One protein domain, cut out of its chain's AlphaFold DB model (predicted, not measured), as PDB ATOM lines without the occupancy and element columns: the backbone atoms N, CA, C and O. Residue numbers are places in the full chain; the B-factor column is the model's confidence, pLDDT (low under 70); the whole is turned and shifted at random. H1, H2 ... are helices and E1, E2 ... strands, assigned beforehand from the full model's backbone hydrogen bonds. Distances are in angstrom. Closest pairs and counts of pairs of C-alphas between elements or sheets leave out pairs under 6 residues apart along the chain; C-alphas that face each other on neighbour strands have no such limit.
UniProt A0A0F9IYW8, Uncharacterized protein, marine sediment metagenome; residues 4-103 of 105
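AT A GLANCE: This is residues 4 to 103 of the 105 residues of an uncharacterized protein of marine sediment metagenome (UniProt A0A0F9IYW8). A narrow, strongly twisted sheet of three strands, E4, E1 and E5, has helices H2 and H3 packed on one face, with H1 beside H2. E1 runs on into E2, and E3 into E4, a thin ribbon whose tip is the hairpin E2 and E3. The 100 printed residues hold three named helices and five named strands in the order E1 E2 E3 E4 H1 H2 H3 E5; the class is mixed, and both sheets, E4 E1 E5 and E2 E3, are antiparallel. The whole is compact, radius of gyration of the C-alphas 13.8 A, but elongated, spanning 49 by 29 by 24 A.

HOW THE PARTS SIT: E1, residues 4 to 9, is the inner strand, antiparallel to E4, residues 23 to 29, with N 5 and O 28 within hydrogen-bond range at 2.9 A. E5, residues 96 to 102, is its other antiparallel neighbour, N 6 and O 99 at 2.8 A. In the hairpin of E2, residues 12 to 14, and E3, residues 17 to 20, N 14 and O 17 are 3.0 A apart. H2, residues 60 to 72, and H3, residues 78 to 91, form two layers with the sheet, helices on one face, each at a height over the sheet of 9.8 A. The closest C-alphas of H2 and E5 are Ile 63 and Leu 98, 6.1 A. H1, residues 39 to 48, is not on the sheet; its helical hairpin with H2 only just touches, with 3 pairs of C-alphas within 8 A, closest Leu 46 and Ala 66, 7.2 A. In H1, H2 and H3 every O i to N i+4 pair is within hydrogen-bond range.

IN THESE COORDINATES: E1 begins at C-alpha 4 (41.075, 8.030, 91.755). H3 measures 19.9 A, E5 19.5 A, H2 18.2 A. E5 ends at C-alpha 102 (36.623, 8.259, 96.418).

THE WHOLE: The two C-alphas farthest apart, of Asp 15 and Glu 37, are 49.1 A apart. The printed part has no cut; H1 to H2 is a long link. No printed residue is under 70.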
ATOM      1  N   TYR A   4      40.553   8.435  93.047       96.06
ATOM      2  CA  TYR A   4      41.075   8.030  91.755       96.06
ATOM      3  C   TYR A   4      40.326   8.749  90.647       96.06
ATOM      4  O   TYR A   4      39.098   8.787  90.658       96.06
ATOM      5  N   THR A   5      41.054   9.264  89.660       96.94
ATOM      6  CA  THR A   5      40.437   9.587  88.372       96.94
ATOM      7  C   THR A   5      40.365   8.309  87.552       96.94
ATOM      8  O   THR A   5      41.382   7.641  87.334       96.94
ATOM      9  N   ILE A   6      39.160   7.967  87.111       97.56
ATOM     10  CA  ILE A   6      38.872   6.774  86.326       97.56
ATOM     11  C   ILE A   6      38.457   7.192  84.922       97.56
ATOM     12  O   ILE A   6      37.573   8.029  84.753       97.56
ATOM     13  N   LEU A   7      39.079   6.569  83.922       98.06
ATOM     14  CA  LEU A   7      38.618   6.588  82.539       98.06
ATOM     15  C   LEU A   7      37.969   5.243  82.211       98.06
ATOM     16  O   LEU A   7      38.576   4.185  82.398       98.06
ATOM     17  N   GLY A   8      36.750   5.283  81.691       97.31
ATOM     18  CA  GLY A   8      35.986   4.080  81.413       97.31
ATOM     19  C   GLY A   8      35.013   4.198  80.252       97.31
ATOM     20  O   GLY A   8      35.035   5.162  79.483       97.31
ATOM     21  N   CYS A   9      34.167   3.179  80.129       96.94
ATOM     22  CA  CYS A   9      33.022   3.174  79.229       96.94
ATOM     23  C   CYS A   9      31.788   2.522  79.867       96.94
ATOM     24  O   CYS A   9      31.932   1.667  80.745       96.94
ATOM     25  N   ASP A  10      30.592   2.910  79.413       93.94
ATOM     26  CA  ASP A  10      29.299   2.411  79.925       93.94
ATOM     27  C   ASP A  10      28.930   1.034  79.352       93.94
ATOM     28  O   ASP A  10      27.969   0.392  79.778       93.94
ATOM     29  N   GLY A  11      29.726   0.547  78.404       94.50
ATOM     30  CA  GLY A  11      29.478  -0.700  77.701       94.50
ATOM     31  C   GLY A  11      28.614  -0.500  76.465       94.50
ATOM     32  O   GLY A  11      28.298   0.613  76.051       94.50
ATOM     33  N   ARG A  12      28.296  -1.607  75.799       94.56
ATOM     34  CA  ARG A  12      27.521  -1.583  74.562       94.56
ATOM     35  C   ARG A  12      26.774  -2.890  74.374       94.56
ATOM     36  O   ARG A  12      27.308  -3.974  74.627       94.56
ATOM     37  N   GLN A  13      25.544  -2.756  73.901       95.75
ATOM     38  CA  GLN A  13      24.690  -3.853  73.488       95.75
ATOM     39  C   GLN A  13      24.041  -3.479  72.158       95.75
ATOM     40  O   GLN A  13      23.489  -2.390  72.029       95.75
ATOM     41  N   ASP A  14      24.116  -4.384  71.192       93.31
ATOM     42  CA  ASP A  14      23.550  -4.221  69.856       93.31
ATOM     43  C   ASP A  14      22.587  -5.393  69.626       93.31
ATOM     44  O   ASP A  14      22.996  -6.546  69.741       93.31
ATOM     45  N   ASP A  15      21.300  -5.119  69.398       93.25
ATOM     46  CA  ASP A  15      20.259  -6.134  69.147       93.25
ATOM     47  C   ASP A  15      20.221  -7.294  70.165       93.25
ATOM     48  O   ASP A  15      20.043  -8.462  69.826       93.25
ATOM     49  N   GLY A  16      20.418  -6.984  71.452       92.88
ATOM     50  CA  GLY A  16      20.444  -8.000  72.515       92.88
ATOM     51  C   GLY A  16      21.805  -8.673  72.721       92.88
ATOM     52  O   GLY A  16      22.015  -9.314  73.749       92.88
ATOM     53  N   PHE A  17      22.757  -8.487  71.805       95.31
ATOM     54  CA  PHE A  17      24.108  -9.019  71.919       95.31
ATOM     55  C   PHE A  17      25.025  -8.042  72.666       95.31
ATOM     56  O   PHE A  17      25.236  -6.902  72.249       95.31
ATOM     57  N   LYS A  18      25.592  -8.484  73.792       95.12
ATOM     58  CA  LYS A  18      26.470  -7.663  74.633       95.12
ATOM     59  C   LYS A  18      27.894  -7.642  74.073       95.12
ATOM     60  O   LYS A  18      28.631  -8.612  74.224       95.12
ATOM     61  N   THR A  19      28.294  -6.525  73.464       93.75
ATOM     62  CA  THR A  19      29.634  -6.343  72.876       93.75
ATOM     63  C   THR A  19      30.654  -5.798  73.878       93.75
ATOM     64  O   THR A  19      31.844  -6.081  73.760       93.75
ATOM     65  N   CYS A  20      30.213  -5.053  74.899       95.62
ATOM     66  CA  CYS A  20      31.074  -4.572  75.979       95.62
ATOM     67  C   CYS A  20      30.305  -4.488  77.305       95.62
ATOM     68  O   CYS A  20      29.198  -3.958  77.356       95.62
ATOM     69  N   SER A  21      30.908  -4.972  78.395       94.62
ATOM     70  CA  SER A  21      30.343  -4.901  79.757       94.62
ATOM     71  C   SER A  21      30.631  -3.607  80.509       94.62
ATOM     72  O   SER A  21      30.262  -3.509  81.674       94.62
ATOM     73  N   GLY A  22      31.277  -2.643  79.857       95.69
ATOM     74  CA  GLY A  22      31.881  -1.501  80.523       95.69
ATOM     75  C   GLY A  22      33.263  -1.855  81.067       95.69
ATOM     76  O   GLY A  22      33.551  -3.000  81.421       95.69
ATOM     77  N   VAL A  23      34.148  -0.865  81.081       96.56
ATOM     78  CA  VAL A  23      35.529  -0.988  81.561       96.56
ATOM     79  C   VAL A  23      35.832   0.239  82.406       96.56
ATOM     80  O   VAL A  23      35.395   1.334  82.063       96.56
ATOM     81  N   ARG A  24      36.574   0.070  83.502       96.44
ATOM     82  CA  ARG A  24      36.998   1.148  84.408       96.44
ATOM     83  C   ARG A  24      38.510   1.045  84.596       96.44
ATOM     84  O   ARG A  24      38.988   0.031  85.093       96.44
ATOM     85  N   ASN A  25      39.257   2.071  84.199       97.06
ATOM     86  CA  ASN A  25      40.709   2.130  84.364       97.06
ATOM     87  C   ASN A  25      41.082   3.309  85.257       97.06
ATOM     88  O   ASN A  25      40.732   4.448  84.951       97.06
ATOM     89  N   ILE A  26      41.835   3.055  86.325       96.38
ATOM     90  CA  ILE A  26      42.449   4.129  87.108       96.38
ATOM     91  C   ILE A  26      43.544   4.760  86.249       96.38
ATOM     92  O   ILE A  26      44.501   4.085  85.871       96.38
ATOM     93  N   ILE A  27      43.406   6.049  85.956       96.94
ATOM     94  CA  ILE A  27      44.400   6.811  85.189       96.94
ATOM     95  C   ILE A  27      45.194   7.780  86.062       96.94
ATOM     96  O   ILE A  27      46.263   8.222  85.653       96.94
ATOM     97  N   LEU A  28      44.696   8.090  87.264       95.69
ATOM     98  CA  LEU A  28      45.375   8.974  88.204       95.69
ATOM     99  C   LEU A  28      44.970   8.672  89.651       95.69
ATOM    100  O   LEU A  28      43.790   8.478  89.934       95.69
ATOM    101  N   ASP A  29      45.940   8.672  90.568       95.06
ATOM    102  CA  ASP A  29      45.719   8.623  92.021       95.06
ATOM    103  C   ASP A  29      45.965  10.024  92.595       95.06
ATOM    104  O   ASP A  29      47.108  10.485  92.639       95.06
ATOM    105  N   LEU A  30      44.893  10.704  93.010       93.56
ATOM    106  CA  LEU A  30      44.937  12.096  93.467       93.56
ATOM    107  C   LEU A  30      45.711  12.267  94.779       93.56
ATOM    108  O   LEU A  30      46.192  13.364  95.046       93.56
ATOM    109  N   GLU A  31      45.852  11.208  95.581       92.19
ATOM    110  CA  GLU A  31      46.636  11.236  96.822       92.19
ATOM    111  C   GLU A  31      48.138  11.231  96.516       92.19
ATOM    112  O   GLU A  31      48.910  11.960  97.132       92.19
ATOM    113  N   LYS A  32      48.566  10.462  95.507       91.88
ATOM    114  CA  LYS A  32      49.988  10.357  95.132       91.88
ATOM    115  C   LYS A  32      50.555  11.635  94.524       91.88
ATOM    116  O   LYS A  32      51.765  11.831  94.557       91.88
ATOM    117  N   ILE A  33      49.698  12.479  93.957       92.31
ATOM    118  CA  ILE A  33      50.107  13.721  93.297       92.31
ATOM    119  C   ILE A  33      49.822  14.973  94.135       92.31
ATOM    120  O   ILE A  33      50.105  16.073  93.673       92.31
ATOM    121  N   GLU A  34      49.296  14.832  95.356       89.75
ATOM    122  CA  GLU A  34      48.876  15.957  96.209       89.75
ATOM    123  C   GLU A  34      50.025  16.921  96.548       89.75
ATOM    124  O   GLU A  34      49.811  18.125  96.663       89.75
ATOM    125  N   ALA A  35      51.259  16.415  96.630       89.06
ATOM    126  CA  ALA A  35      52.458  17.217  96.893       89.06
ATOM    127  C   ALA A  35      53.069  17.879  95.639       89.06
ATOM    128  O   ALA A  35      54.086  18.561  95.745       89.06
ATOM    129  N   SER A  36      52.503  17.657  94.448       90.62
ATOM    130  CA  SER A  36      53.036  18.233  93.207       90.62
ATOM    131  C   SER A  36      52.642  19.703  93.037       90.62
ATOM    132  O   SER A  36      51.539  20.109  93.397       90.62
ATOM    133  N   GLU A  37      53.528  20.496  92.433       89.88
ATOM    134  CA  GLU A  37      53.338  21.942  92.227       89.88
ATOM    135  C   GLU A  37      52.042  22.272  91.461       89.88
ATOM    136  O   GLU A  37      51.299  23.182  91.827       89.88
ATOM    137  N   ASN A  38      51.710  21.455  90.457       92.50
ATOM    138  CA  ASN A  38      50.556  21.653  89.580       92.50
ATOM    139  C   ASN A  38      49.239  21.070  90.134       92.50
ATOM    140  O   ASN A  38      48.196  21.168  89.478       92.50
ATOM    141  N   TYR A  39      49.251  20.479  91.338       93.38
ATOM    142  CA  TYR A  39      48.109  19.732  91.876       93.38
ATOM    143  C   TYR A  39      46.852  20.597  91.971       93.38
ATOM    144  O   TYR A  39      45.784  20.226  91.483       93.38
ATOM    145  N   LEU A  40      46.977  21.786  92.565       94.50
ATOM    146  CA  LEU A  40      45.845  22.691  92.761       94.50
ATOM    147  C   LEU A  40      45.274  23.205  91.436       94.50
ATOM    148  O   LEU A  40      44.067  23.432  91.343       94.50
ATOM    149  N   GLU A  41      46.116  23.400  90.419       96.06
ATOM    150  CA  GLU A  41      45.655  23.789  89.087       96.06
ATOM    151  C   GLU A  41      44.863  22.650  88.441       96.06
ATOM    152  O   GLU A  41      43.758  22.886  87.946       96.06
ATOM    153  N   LEU A  42      45.371  21.415  88.517       95.94
ATOM    154  CA  LEU A  42      44.665  20.247  88.003       95.94
ATOM    155  C   LEU A  42      43.307  20.074  88.691       95.94
ATOM    156  O   LEU A  42      42.298  19.932  88.007       95.94
ATOM    157  N   ILE A  43      43.253  20.124  90.025       95.81
ATOM    158  CA  ILE A  43      41.996  19.965  90.768       95.81
ATOM    159  C   ILE A  43      40.986  21.044  90.366       95.81
ATOM    160  O   ILE A  43      39.841  20.721  90.060       95.81
ATOM    161  N   LYS A  44      41.402  22.315  90.269       96.50
ATOM    162  CA  LYS A  44      40.520  23.396  89.794       96.50
ATOM    163  C   LYS A  44      40.035  23.166  88.364       96.50
ATOM    164  O   LYS A  44      38.894  23.500  88.050       96.50
ATOM    165  N   TYR A  45      40.888  22.636  87.490       97.56
ATOM    166  CA  TYR A  45      40.500  22.303  86.125       97.56
ATOM    167  C   TYR A  45      39.455  21.183  86.111       97.56
ATOM    168  O   TYR A  45      38.406  21.350  85.492       97.56
ATOM    169  N   LEU A  46      39.713  20.083  86.828       96.62
ATOM    170  CA  LEU A  46      38.831  18.915  86.926       96.62
ATOM    171  C   LEU A  46      37.470  19.255  87.560       96.62
ATOM    172  O   LEU A  46      36.449  18.704  87.151       96.62
ATOM    173  N   ASP A  47      37.445  20.210  88.486       96.56
ATOM    174  CA  ASP A  47      36.227  20.727  89.115       96.56
ATOM    175  C   ASP A  47      35.401  21.612  88.170       96.56
ATOM    176  O   ASP A  47      34.183  21.508  88.105       96.56
ATOM    177  N   LYS A  48      36.051  22.465  87.370       97.38
ATOM    178  CA  LYS A  48      35.340  23.452  86.541       97.38
ATOM    179  C   LYS A  48      34.932  22.940  85.167       97.38
ATOM    180  O   LYS A  48      33.880  23.336  84.663       97.38
ATOM    181  N   VAL A  49      35.787  22.139  84.531       97.44
ATOM    182  CA  VAL A  49      35.650  21.782  83.113       97.44
ATOM    183  C   VAL A  49      34.911  20.450  82.948       97.44
ATOM    184  O   VAL A  49      33.786  20.476  82.444       97.44
ATOM    185  N   PRO A  50      35.458  19.293  83.375       97.25
ATOM    186  CA  PRO A  50      34.720  18.039  83.335       97.25
ATOM    187  C   PRO A  50      33.771  17.855  84.525       97.25
ATOM    188  O   PRO A  50      32.894  17.005  84.429       97.25
ATOM    189  N   LYS A  51      33.907  18.646  85.601       97.00
ATOM    190  CA  LYS A  51      33.067  18.586  86.812       97.00
ATOM    191  C   LYS A  51      33.004  17.195  87.444       97.00
ATOM    192  O   LYS A  51      31.963  16.771  87.936       97.00
ATOM    193  N   ILE A  52      34.132  16.477  87.442       96.06
ATOM    194  CA  ILE A  52      34.166  15.063  87.864       96.06
ATOM    195  C   ILE A  52      33.897  14.850  89.360       96.06
ATOM    196  O   ILE A  52      33.739  13.708  89.787       96.06
ATOM    197  N   PHE A  53      33.881  15.925  90.154       94.69
ATOM    198  CA  PHE A  53      33.546  15.893  91.580       94.69
ATOM    199  C   PHE A  53      32.040  16.040  91.844       94.69
ATOM    200  O   PHE A  53      31.579  15.608  92.898       94.69
ATOM    201  N   ASP A  54      31.278  16.575  90.883       94.94
ATOM    202  CA  ASP A  54      29.810  16.629  90.931       94.94
ATOM    203  C   ASP A  54      29.180  15.327  90.402       94.94
ATOM    204  O   ASP A  54      28.043  14.989  90.731       94.94
ATOM    205  N   GLY A  55      29.910  14.597  89.553       94.69
ATOM    206  CA  GLY A  55      29.487  13.330  88.966       94.69
ATOM    207  C   GLY A  55      30.302  12.952  87.723       94.69
ATOM    208  O   GLY A  55      31.232  13.665  87.348       94.69
ATOM    209  N   PRO A  56      29.975  11.836  87.054       96.81
ATOM    210  CA  PRO A  56      30.707  11.392  85.873       96.81
ATOM    211  C   PRO A  56      30.508  12.334  84.674       96.81
ATOM    212  O   PRO A  56      29.407  12.810  84.394       96.81
ATOM    213  N   CYS A  57      31.574  12.558  83.911       97.56
ATOM    214  CA  CYS A  57      31.550  13.274  82.643       97.56
ATOM    215  C   CYS A  57      31.450  12.287  81.478       97.56
ATOM    216  O   CYS A  57      32.312  11.427  81.324       97.56
ATOM    217  N   PHE A  58      30.441  12.465  80.620       96.44
ATOM    218  CA  PHE A  58      30.174  11.599  79.460       96.44
ATOM    219  C   PHE A  58      30.484  12.264  78.108       96.44
ATOM    220  O   PHE A  58      30.223  11.700  77.049       96.44
ATOM    221  N   LYS A  59      30.989  13.506  78.110       96.19
ATOM    222  CA  LYS A  59      31.212  14.303  76.891       96.19
ATOM    223  C   LYS A  59      32.598  13.994  76.303       96.19
ATOM    224  O   LYS A  59      33.582  14.477  76.864       96.19
ATOM    225  N   PRO A  60      32.722  13.293  75.155       94.19
ATOM    226  CA  PRO A  60      34.014  12.776  74.686       94.19
ATOM    227  C   PRO A  60      35.096  13.843  74.484       94.19
ATOM    228  O   PRO A  60      36.243  13.630  74.859       94.19
ATOM    229  N   HIS A  61      34.736  15.015  73.954       95.56
ATOM    230  CA  HIS A  61      35.685  16.116  73.760       95.56
ATOM    231  C   HIS A  61      36.185  16.701  75.091       95.56
ATOM    232  O   HIS A  61      37.357  17.037  75.210       95.56
ATOM    233  N   ILE A  62      35.324  16.784  76.112       97.75
ATOM    234  CA  ILE A  62      35.720  17.247  77.450       97.75
ATOM    235  C   ILE A  62      36.637  16.220  78.113       97.75
ATOM    236  O   ILE A  62      37.652  16.595  78.695       97.75
ATOM    237  N   ILE A  63      36.302  14.933  77.992       97.62
ATOM    238  CA  ILE A  63      37.131  13.836  78.496       97.62
ATOM    239  C   ILE A  63      38.515  13.888  77.837       97.62
ATOM    240  O   ILE A  63      39.518  13.903  78.542       97.62
ATOM    241  N   SER A  64      38.572  13.996  76.505       96.44
ATOM    242  CA  SER A  64      39.830  14.105  75.760       96.44
ATOM    243  C   SER A  64      40.658  15.307  76.216       96.44
ATOM    244  O   SER A  64      41.846  15.154  76.484       96.44
ATOM    245  N   ASN A  65      40.042  16.484  76.374       97.50
ATOM    246  CA  ASN A  65      40.737  17.680  76.855       97.50
ATOM    247  C   ASN A  65      41.295  17.492  78.272       97.50
ATOM    248  O   ASN A  65      42.406  17.935  78.555       97.50
ATOM    249  N   ALA A  66      40.560  16.811  79.153       97.94
ATOM    250  CA  ALA A  66      41.034  16.502  80.495       97.94
ATOM    251  C   ALA A  66      42.228  15.536  80.479       97.94
ATOM    252  O   ALA A  66      43.188  15.761  81.215       97.94
ATOM    253  N   ILE A  67      42.213  14.507  79.620       98.00
ATOM    254  CA  ILE A  67      43.373  13.623  79.417       98.00
ATOM    255  C   ILE A  67      44.576  14.413  78.903       98.00
ATOM    256  O   ILE A  67      45.657  14.288  79.474       98.00
ATOM    257  N   CYS A  68      44.395  15.252  77.879       97.56
ATOM    258  CA  CYS A  68      45.472  16.087  77.348       97.56
ATOM    259  C   CYS A  68      46.038  17.013  78.425       97.56
ATOM    260  O   CYS A  68      47.249  17.060  78.594       97.56
ATOM    261  N   LYS A  69      45.189  17.664  79.229       97.69
ATOM    262  CA  LYS A  69      45.643  18.530  80.324       97.69
ATOM    263  C   LYS A  69      46.433  17.755  81.385       97.69
ATOM    264  O   LYS A  69      47.478  18.220  81.827       97.69
ATOM    265  N   MET A  70      45.975  16.560  81.774       97.25
ATOM    266  CA  MET A  70      46.714  15.685  82.696       97.25
ATOM    267  C   MET A  70      48.065  15.235  82.117       97.25
ATOM    268  O   MET A  70      49.047  15.148  82.852       97.25
ATOM    269  N   TYR A  71      48.123  14.971  80.812       97.44
ATOM    270  CA  TYR A  71      49.350  14.631  80.092       97.44
ATOM    271  C   TYR A  71      50.324  15.817  80.009       97.44
ATOM    272  O   TYR A  71      51.477  15.683  80.405       97.44
ATOM    273  N   GLU A  72      49.851  16.997  79.603       96.50
ATOM    274  CA  GLU A  72      50.629  18.245  79.535       96.50
ATOM    275  C   GLU A  72      51.222  18.641  80.893       96.50
ATOM    276  O   GLU A  72      52.324  19.179  80.960       96.50
ATOM    277  N   MET A  73      50.510  18.353  81.986       95.62
ATOM    278  CA  MET A  73      50.972  18.601  83.356       95.62
ATOM    279  C   MET A  73      51.920  17.517  83.898       95.62
ATOM    280  O   MET A  73      52.384  17.635  85.032       95.62
ATOM    281  N   GLY A  74      52.207  16.470  83.118       95.00
ATOM    282  CA  GLY A  74      53.138  15.398  83.479       95.00
ATOM    283  C   GLY A  74      52.557  14.310  84.388       95.00
ATOM    284  O   GLY A  74      53.308  13.489  84.911       95.00
ATOM    285  N   TYR A  75      51.235  14.267  84.585       95.94
ATOM    286  CA  TYR A  75      50.580  13.264  85.436       95.94
ATOM    287  C   TYR A  75      50.297  11.940  84.722       95.94
ATOM    288  O   TYR A  75      50.141  10.904  85.369       95.94
ATOM    289  N   ILE A  76      50.239  11.967  83.391       96.31
ATOM    290  CA  ILE A  76      50.085  10.791  82.533       96.31
ATOM    291  C   ILE A  76      51.388  10.605  81.752       96.31
ATOM    292  O   ILE A  76      51.884  11.544  81.143       96.31
ATOM    293  N   SER A  77      51.938   9.390  81.751       96.62
ATOM    294  CA  SER A  77      53.123   9.061  80.947       96.62
ATOM    295  C   SER A  77      52.770   8.857  79.472       96.62
ATOM    296  O   SER A  77      51.645   8.467  79.154       96.62
ATOM    297  N   ASP A  78      53.748   8.999  78.572       97.50
ATOM    298  CA  ASP A  78      53.573   8.725  77.133       97.50
ATOM    299  C   ASP A  78      52.958   7.347  76.872       97.50
ATOM    300  O   ASP A  78      52.036   7.196  76.071       97.50
ATOM    301  N   LYS A  79      53.438   6.332  77.600       97.69
ATOM    302  CA  LYS A  79      52.949   4.957  77.476       97.69
ATOM    303  C   LYS A  79      51.472   4.846  77.863       97.69
ATOM    304  O   LYS A  79      50.702   4.201  77.156       97.69
ATOM    305  N   LEU A  80      51.067   5.472  78.972       97.25
ATOM    306  CA  LEU A  80      49.665   5.470  79.392       97.25
ATOM    307  C   LEU A  80      48.796   6.262  78.409       97.25
ATOM    308  O   LEU A  80      47.717   5.800  78.047       97.25
ATOM    309  N   HIS A  81      49.282   7.401  77.916       97.19
ATOM    310  CA  HIS A  81      48.579   8.209  76.923       97.19
ATOM    311  C   HIS A  81      48.320   7.430  75.618       97.19
ATOM    312  O   HIS A  81      47.204   7.456  75.097       97.19
ATOM    313  N   GLN A  82      49.294   6.646  75.140       97.25
ATOM    314  CA  GLN A  82      49.116   5.753  73.986       97.25
ATOM    315  C   GLN A  82      48.049   4.675  74.231       97.25
ATOM    316  O   GLN A  82      47.221   4.413  73.355       97.25
ATOM    317  N   TYR A  83      48.017   4.071  75.425       97.81
ATOM    318  CA  TYR A  83      46.963   3.110  75.769       97.81
ATOM    319  C   TYR A  83      45.583   3.760  75.855       97.81
ATOM    320  O   TYR A  83      44.606   3.148  75.424       97.81
ATOM    321  N   ILE A  84      45.488   4.999  76.340       97.38
ATOM    322  CA  ILE A  84      44.235   5.762  76.342       97.38
ATOM    323  C   ILE A  84      43.752   6.018  74.907       97.38
ATOM    324  O   ILE A  84      42.577   5.802  74.608       97.38
ATOM    325  N   ALA A  85      44.647   6.393  73.991       95.94
ATOM    326  CA  ALA A  85      44.298   6.567  72.582       95.94
ATOM    327  C   ALA A  85      43.786   5.258  71.948       95.94
ATOM    328  O   ALA A  85      42.777   5.256  71.236       95.94
ATOM    329  N   HIS A  86      44.429   4.127  72.252       96.50
ATOM    330  CA  HIS A  86      43.962   2.813  71.804       96.50
ATOM    331  C   HIS A  86      42.589   2.458  72.397       96.50
ATOM    332  O   HIS A  86      41.697   2.001  71.677       96.50
ATOM    333  N   PHE A  87      42.386   2.738  73.687       96.75
ATOM    334  CA  PHE A  87      41.108   2.559  74.372       96.75
ATOM    335  C   PHE A  87      39.981   3.347  73.688       96.75
ATOM    336  O   PHE A  87      38.921   2.781  73.429       96.75
ATOM    337  N   TYR A  88      40.211   4.608  73.305       95.31
ATOM    338  CA  TYR A  88      39.230   5.393  72.541       95.31
ATOM    339  C   TYR A  88      38.884   4.763  71.195       95.31
ATOM    340  O   TYR A  88      37.708   4.714  70.834       95.31
ATOM    341  N   GLY A  89      39.878   4.238  70.475       93.12
ATOM    342  CA  GLY A  89      39.651   3.542  69.210       93.12
ATOM    343  C   GLY A  89      38.729   2.329  69.364       93.12
ATOM    344  O   GLY A  89      37.782   2.172  68.593       93.12
ATOM    345  N   MET A  90      38.963   1.511  70.393       94.75
ATOM    346  CA  MET A  90      38.166   0.307  70.660       94.75
ATOM    347  C   MET A  90      36.767   0.620  71.207       94.75
ATOM    348  O   MET A  90      35.793  -0.031  70.833       94.75
ATOM    349  N   HIS A  91      36.647   1.633  72.068       94.94
ATOM    350  CA  HIS A  91      35.420   1.933  72.812       94.94
ATOM    351  C   HIS A  91      34.643   3.143  72.283       94.94
ATOM    352  O   HIS A  91      33.731   3.624  72.954       94.94
ATOM    353  N   ARG A  92      34.922   3.600  71.054       89.19
ATOM    354  CA  ARG A  92      34.251   4.755  70.423       89.19
ATOM    355  C   ARG A  92      32.713   4.691  70.414       89.19
ATOM    356  O   ARG A  92      32.070   5.729  70.338       89.19
ATOM    357  N   LEU A  93      32.129   3.489  70.482       91.88
ATOM    358  CA  LEU A  93      30.675   3.257  70.501       91.88
ATOM    359  C   LEU A  93      30.136   2.825  71.880       91.88
ATOM    360  O   LEU A  93      28.951   2.552  71.997       91.88
ATOM    361  N   CYS A  94      30.983   2.735  72.913       93.81
ATOM    362  CA  CYS A  94      30.607   2.222  74.240       93.81
ATOM    363  C   CYS A  94      30.209   3.312  75.251       93.81
ATOM    364  O   CYS A  94      30.019   2.993  76.418       93.81
ATOM    365  N   GLY A  95      30.167   4.587  74.840       92.31
ATOM    366  CA  GLY A  95      29.960   5.730  75.739       92.31
ATOM    367  C   GLY A  95      31.147   5.939  76.683       92.31
ATOM    368  O   GLY A  95      31.314   5.194  77.639       92.31
ATOM    369  N   LEU A  96      32.009   6.922  76.405       96.31
ATOM    370  CA  LEU A  96      33.172   7.208  77.255       96.31
ATOM    371  C   LEU A  96      32.758   7.922  78.541       96.31
ATOM    372  O   LEU A  96      31.875   8.777  78.517       96.31
ATOM    373  N   ILE A  97      33.466   7.624  79.630       97.38
ATOM    374  CA  ILE A  97      33.206   8.186  80.957       97.38
ATOM    375  C   ILE A  97      34.518   8.607  81.598       97.38
ATOM    376  O   ILE A  97      35.489   7.852  81.577       97.38
ATOM    377  N   LEU A  98      34.521   9.778  82.222       98.19
ATOM    378  CA  LEU A  98      35.559  10.210  83.149       98.19
ATOM    379  C   LEU A  98      34.919  10.540  84.492       98.19
ATOM    380  O   LEU A  98      33.988  11.338  84.543       98.19
ATOM    381  N   GLU A  99      35.415   9.966  85.577       97.19
ATOM    382  CA  GLU A  99      34.842  10.174  86.909       97.19
ATOM    383  C   GLU A  99      35.921  10.221  87.989       97.19
ATOM    384  O   GLU A  99      37.036   9.729  87.798       97.19
ATOM    385  N   CYS A 100      35.582  10.819  89.130       96.25
ATOM    386  CA  CYS A 100      36.378  10.722  90.342       96.25
ATOM    387  C   CYS A 100      35.708   9.739  91.303       96.25
ATOM    388  O   CYS A 100      34.601   9.991  91.775       96.25
ATOM    389  N   CYS A 101      36.392   8.650  91.641       93.81
ATOM    390  CA  CYS A 101      35.933   7.728  92.674       93.81
ATOM    391  C   CYS A 101      36.676   8.000  93.987       93.81
ATOM    392  O   CYS A 101      37.912   8.060  93.980       93.81
ATOM    393  N   PRO A 102      35.973   8.156  95.122       87.69
ATOM    394  CA  PRO A 102      36.623   8.259  96.418       87.69
ATOM    395  C   PRO A 102      37.386   6.967  96.720       87.69
ATOM    396  O   PRO A 102      36.957   5.869  96.371       87.69
ATOM    397  N   LYS A 103      38.538   7.103  97.372       83.31
ATOM    398  CA  LYS A 103      39.317   5.959  97.846       83.31
ATOM    399  C   LYS A 103      38.691   5.511  99.166       83.31
ATOM    400  O   LYS A 103      38.710   6.279 100.130       83.31
TER     401      LYS A 103